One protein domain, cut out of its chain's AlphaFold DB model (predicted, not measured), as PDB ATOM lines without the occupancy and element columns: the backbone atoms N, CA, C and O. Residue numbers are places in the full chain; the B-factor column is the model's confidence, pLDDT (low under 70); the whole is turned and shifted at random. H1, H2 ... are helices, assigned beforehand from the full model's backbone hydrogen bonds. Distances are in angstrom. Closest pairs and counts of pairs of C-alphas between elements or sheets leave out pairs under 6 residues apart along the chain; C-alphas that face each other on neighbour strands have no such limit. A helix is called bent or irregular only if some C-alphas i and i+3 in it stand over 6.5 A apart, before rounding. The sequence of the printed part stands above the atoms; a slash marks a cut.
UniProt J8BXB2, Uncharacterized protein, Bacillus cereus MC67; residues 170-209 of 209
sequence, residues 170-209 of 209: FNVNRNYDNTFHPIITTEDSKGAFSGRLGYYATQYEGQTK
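What this domain is: This is residues 170 to 209 of the 209 residues of an uncharacterized protein of Bacillus cereus MC67 (UniProt J8BXB2). Two short helices follow a winding lead-in stretch; from Phe 180 the backbone makes one loop, running through residues 181 to 185, along H1, round a turn at residues 194 to 198 and back into H2, which begins beside Phe 180. Residues 170 to 176 make one end of the longest axis, and the end of H2 with residues 208 and 209 makes the other. The printed part has 40 residues with two named helices, H1 then H2, and no named strand; its class is all helix, though 17 of the 40 residues are in named elements. It is only just compact, close to loose, with a radius of gyration of the C-alphas of 10.6 A, and the C-alphas span 29 by 23 by 14 A.

How they stand to each other: Residues 170 to 185 hold no named element, and their C-alphas lie 5 to 15 A from the mean of the C-alphas. H1, residues 186 to 193, follows, and a tight link of 5 residues joins it to H2, residues 199 to 207. H1 and H2 are apart, with no C-alpha of the one within 8 A of the other. In both helices every O i to N i+4 pair is within hydrogen-bond range.

Where its parts are: H1 begins at C-alpha 186 at (16.748, -21.032, -17.614) and measures 10.5 A from first to last C-alpha. H2, the longest helix by residues, measures 12.8 A and ends at C-alpha 207 at (33.395, -31.857, -30.412). Neither helix is bent.

The domain as a whole: The two C-alphas farthest apart are those of Asn 173 and Lys 209, at 30.2 A. The printed part has no cut and ends at Lys 209, the chain's last residue. Mean pLDDT of the printed part is 78.4; residues 170 to 178 and 208 to 209 are under 70.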
ATOM      1  N   PHE A 170      10.732 -27.452 -31.139       68.12
ATOM      2  CA  PHE A 170      10.640 -26.393 -30.123       68.12
ATOM      3  C   PHE A 170       9.660 -26.766 -29.008       68.12
ATOM      4  O   PHE A 170       8.654 -26.093 -28.798       68.12
ATOM      5  N   ASN A 171       9.925 -27.853 -28.288       60.59
ATOM      6  CA  ASN A 171       9.180 -28.146 -27.070       60.59
ATOM      7  C   ASN A 171       9.917 -27.549 -25.866       60.59
ATOM      8  O   ASN A 171      11.083 -27.869 -25.628       60.59
ATOM      9  N   VAL A 172       9.239 -26.660 -25.137       54.25
ATOM     10  CA  VAL A 172       9.744 -25.964 -23.938       54.25
ATOM     11  C   VAL A 172       9.763 -26.860 -22.697       54.25
ATOM     12  O   VAL A 172      10.394 -26.503 -21.707       54.25
ATOM     13  N   ASN A 173       9.094 -28.017 -22.738       53.56
ATOM     14  CA  ASN A 173       9.000 -28.940 -21.611       53.56
ATOM     15  C   ASN A 173       9.755 -30.235 -21.941       53.56
ATOM     16  O   ASN A 173       9.236 -31.120 -22.620       53.56
ATOM     17  N   ARG A 174      11.016 -30.324 -21.509       58.22
ATOM     18  CA  ARG A 174      11.931 -31.421 -21.858       58.22
ATOM     19  C   ARG A 174      12.461 -32.084 -20.596       58.22
ATOM     20  O   ARG A 174      13.568 -31.811 -20.160       58.22
ATOM     21  N   ASN A 175      11.669 -32.980 -20.020       55.44
ATOM     22  CA  ASN A 175      12.109 -33.764 -18.861       55.44
ATOM     23  C   ASN A 175      13.078 -34.909 -19.233       55.44
ATOM     24  O   ASN A 175      13.596 -35.560 -18.332       55.44
ATOM     25  N   TYR A 176      13.309 -35.181 -20.527       58.12
ATOM     26  CA  TYR A 176      14.000 -36.398 -20.987       58.12
ATOM     27  C   TYR A 176      15.071 -36.189 -22.071       58.12
ATOM     28  O   TYR A 176      15.722 -37.160 -22.452       58.12
ATOM     29  N   ASP A 177      15.265 -34.967 -22.577       67.19
ATOM     30  CA  ASP A 177      16.307 -34.690 -23.572       67.19
ATOM     31  C   ASP A 177      17.541 -34.114 -22.874       67.19
ATOM     32  O   ASP A 177      17.509 -33.026 -22.303       67.19
ATOM     33  N   ASN A 178      18.603 -34.911 -22.879       68.31
ATOM     34  CA  ASN A 178      19.849 -34.691 -22.160       68.31
ATOM     35  C   ASN A 178      20.965 -34.300 -23.143       68.31
ATOM     36  O   ASN A 178      22.085 -34.781 -23.032       68.31
ATOM     37  N   THR A 179      20.668 -33.502 -24.166       75.19
ATOM     38  CA  THR A 179      21.664 -33.079 -25.164       75.19
ATOM     39  C   THR A 179      21.835 -31.563 -25.172       75.19
ATOM     40  O   THR A 179      21.042 -30.824 -24.587       75.19
ATOM     41  N   PHE A 180      22.918 -31.067 -25.781       81.19
ATOM     42  CA  PHE A 180      23.103 -29.624 -25.924       81.19
ATOM     43  C   PHE A 180      22.140 -29.086 -26.978       81.19
ATOM     44  O   PHE A 180      22.187 -29.489 -28.142       81.19
ATOM     45  N   HIS A 181      21.259 -28.178 -26.566       78.88
ATOM     46  CA  HIS A 181      20.194 -27.676 -27.417       78.88
ATOM     47  C   HIS A 181      20.497 -26.303 -28.002       78.88
ATOM     48  O   HIS A 181      21.076 -25.460 -27.321       78.88
ATOM     49  N   PRO A 182      20.004 -26.021 -29.226       82.81
ATOM     50  CA  PRO A 182      20.032 -24.667 -29.768       82.81
ATOM     51  C   PRO A 182      19.282 -23.666 -28.877       82.81
ATOM     52  O   PRO A 182      19.575 -22.478 -28.920       82.81
ATOM     53  N   ILE A 183      18.317 -24.130 -28.071       83.19
ATOM     54  CA  ILE A 183      17.519 -23.286 -27.181       83.19
ATOM     55  C   ILE A 183      18.230 -23.071 -25.848       83.19
ATOM     56  O   ILE A 183      18.466 -24.020 -25.110       83.19
ATOM     57  N   ILE A 184      18.465 -21.803 -25.504       83.88
ATOM     58  CA  ILE A 184      18.975 -21.407 -24.187       83.88
ATOM     59  C   ILE A 184      17.877 -21.608 -23.136       83.88
ATOM     60  O   ILE A 184      16.836 -20.944 -23.191       83.88
ATOM     61  N   THR A 185      18.114 -22.482 -22.157       81.56
ATOM     62  CA  THR A 185      17.185 -22.699 -21.040       81.56
ATOM     63  C   THR A 185      17.470 -21.768 -19.854       81.56
ATOM     64  O   THR A 185      18.509 -21.100 -19.762       81.56
ATOM     65  N   THR A 186      16.540 -21.725 -18.896       81.12
ATOM     66  CA  THR A 186      16.748 -21.032 -17.614       81.12
ATOM     67  C   THR A 186      17.922 -21.625 -16.833       81.12
ATOM     68  O   THR A 186      18.654 -20.880 -16.184       81.12
ATOM     69  N   GLU A 187      18.112 -22.945 -16.886       81.38
ATOM     70  CA  GLU A 187      19.210 -23.639 -16.207       81.38
ATOM     71  C   GLU A 187      20.562 -23.253 -16.818       81.38
ATOM     72  O   GLU A 187      21.460 -22.837 -16.087       81.38
ATOM     73  N   ASP A 188      20.663 -23.260 -18.155       84.00
ATOM     74  CA  ASP A 188      21.866 -22.819 -18.876       84.00
ATOM     75  C   ASP A 188      22.215 -21.372 -18.525       84.00
ATOM     76  O   ASP A 188      23.368 -21.043 -18.248       84.00
ATOM     77  N   SER A 189      21.198 -20.508 -18.471       85.81
ATOM     78  CA  SER A 189      21.370 -19.096 -18.123       85.81
ATOM     79  C   SER A 189      21.874 -18.918 -16.687       85.81
ATOM     80  O   SER A 189      22.803 -18.145 -16.450       85.81
ATOM     81  N   LYS A 190      21.292 -19.641 -15.719       85.69
ATOM     82  CA  LYS A 190      21.705 -19.596 -14.305       85.69
ATOM     83  C   LYS A 190      23.121 -20.133 -14.109       85.69
ATOM     84  O   LYS A 190      23.908 -19.518 -13.386       85.69
ATOM     85  N   GLY A 191      23.441 -21.257 -14.746       87.00
ATOM     86  CA  GLY A 191      24.772 -21.855 -14.718       87.00
ATOM     87  C   GLY A 191      25.818 -20.896 -15.276       87.00
ATOM     88  O   GLY A 191      26.777 -20.562 -14.577       87.00
ATOM     89  N   ALA A 192      25.584 -20.379 -16.487       90.62
ATOM     90  CA  ALA A 192      26.518 -19.487 -17.169       90.62
ATOM     91  C   ALA A 192      26.737 -18.183 -16.390       90.62
ATOM     92  O   ALA A 192      27.878 -17.752 -16.229       90.62
ATOM     93  N   PHE A 193      25.673 -17.594 -15.833       88.38
ATOM     94  CA  PHE A 193      25.789 -16.405 -14.981       88.38
ATOM     95  C   PHE A 193      26.588 -16.674 -13.696       88.38
ATOM     96  O   PHE A 193      27.284 -15.794 -13.198       88.38
ATOM     97  N   SER A 194      26.546 -17.909 -13.193       90.62
ATOM     98  CA  SER A 194      27.344 -18.367 -12.048       90.62
ATOM     99  C   SER A 194      28.758 -18.831 -12.440       90.62
ATOM    100  O   SER A 194      29.454 -19.436 -11.625       90.62
ATOM    101  N   GLY A 195      29.187 -18.587 -13.686       90.12
ATOM    102  CA  GLY A 195      30.523 -18.921 -14.184       90.12
ATOM    103  C   GLY A 195      30.719 -20.389 -14.570       90.12
ATOM    104  O   GLY A 195      31.853 -20.863 -14.585       90.12
ATOM    105  N   ARG A 196      29.643 -21.137 -14.844       90.44
ATOM    106  CA  ARG A 196      29.706 -22.566 -15.190       90.44
ATOM    107  C   ARG A 196      28.943 -22.862 -16.475       90.44
ATOM    108  O   ARG A 196      27.759 -22.565 -16.573       90.44
ATOM    109  N   LEU A 197      29.594 -23.508 -17.437       87.31
ATOM    110  CA  LEU A 197      28.888 -24.117 -18.562       87.31
ATOM    111  C   LEU A 197      28.312 -25.469 -18.131       87.31
ATOM    112  O   LEU A 197      28.944 -26.213 -17.380       87.31
ATOM    113  N   GLY A 198      27.104 -25.782 -18.601       83.38
ATOM    114  CA  GLY A 198      26.500 -27.094 -18.387       83.38
ATOM    115  C   GLY A 198      27.345 -28.215 -19.003       83.38
ATOM    116  O   GLY A 198      28.115 -27.996 -19.943       83.38
ATOM    117  N   TYR A 199      27.184 -29.436 -18.486       84.81
ATOM    118  CA  TYR A 199      27.928 -30.611 -18.954       84.81
ATOM    119  C   TYR A 199      27.802 -30.813 -20.472       84.81
ATOM    120  O   TYR A 199      28.813 -30.912 -21.166       84.81
ATOM    121  N   TYR A 200      26.579 -30.781 -21.008       84.44
ATOM    122  CA  TYR A 200      26.335 -30.988 -22.438       84.44
ATOM    123  C   TYR A 200      26.877 -29.853 -23.316       84.44
ATOM    124  O   TYR A 200      27.411 -30.121 -24.389       84.44
ATOM    125  N   ALA A 201      26.830 -28.602 -22.845       87.06
ATOM    126  CA  ALA A 201      27.451 -27.473 -23.543       87.06
ATOM    127  C   ALA A 201      28.974 -27.651 -23.659       87.06
ATOM    128  O   ALA A 201      29.551 -27.428 -24.719       87.06
ATOM    129  N   THR A 202      29.610 -28.131 -22.587       87.94
ATOM    130  CA  THR A 202      31.053 -28.422 -22.562       87.94
ATOM    131  C   THR A 202      31.410 -29.583 -23.494       87.94
ATOM    132  O   THR A 202      32.404 -29.518 -24.217       87.94
ATOM    133  N   GLN A 203      30.596 -30.645 -23.515       86.69
ATOM    134  CA  GLN A 203      30.786 -31.758 -24.449       86.69
ATOM    135  C   GLN A 203      30.692 -31.306 -25.906       86.69
ATOM    136  O   GLN A 203      31.542 -31.680 -26.710       86.69
ATOM    137  N   TYR A 204      29.684 -30.496 -26.237       86.75
ATOM    138  CA  TYR A 204      29.517 -29.961 -27.583       86.75
ATOM    139  C   TYR A 204      30.702 -29.075 -27.985       86.75
ATOM    140  O   TYR A 204      31.250 -29.249 -29.070       86.75
ATOM    141  N   GLU A 205      31.175 -28.198 -27.089       87.50
ATOM    142  CA  GLU A 205      32.371 -27.384 -27.340       87.50
ATOM    143  C   GLU A 205      33.588 -28.258 -27.699       87.50
ATOM    144  O   GLU A 205      34.290 -27.972 -28.670       87.50
ATOM    145  N   GLY A 206      33.806 -29.354 -26.966       83.88
ATOM    146  CA  GLY A 206      34.901 -30.298 -27.209       83.88
ATOM    147  C   GLY A 206      34.800 -31.085 -28.520       83.88
ATOM    148  O   GLY A 206      35.822 -31.545 -29.013       83.88
ATOM    149  N   GLN A 207      33.604 -31.225 -29.100       83.75
ATOM    150  CA  GLN A 207      33.395 -31.857 -30.412       83.75
ATOM    151  C   GLN A 207      33.632 -30.893 -31.583       83.75
ATOM    152  O   GLN A 207      33.812 -31.330 -32.716       83.75
ATOM    153  N   THR A 208      33.600 -29.585 -31.316       69.62
ATOM    154  CA  THR A 208      33.735 -28.518 -32.324       69.62
ATOM    155  C   THR A 208      35.141 -27.915 -32.420       69.62
ATOM    156  O   THR A 208      35.351 -27.001 -33.216       69.62
ATOM    157  N   LYS A 209      36.089 -28.405 -31.610       55.22
ATOM    158  CA  LYS A 209      37.516 -28.042 -31.636       55.22
ATOM    159  C   LYS A 209      38.313 -29.063 -32.438       55.22
ATOM    160  O   LYS A 209      39.238 -28.618 -33.150       55.22
TER     161      LYS A 209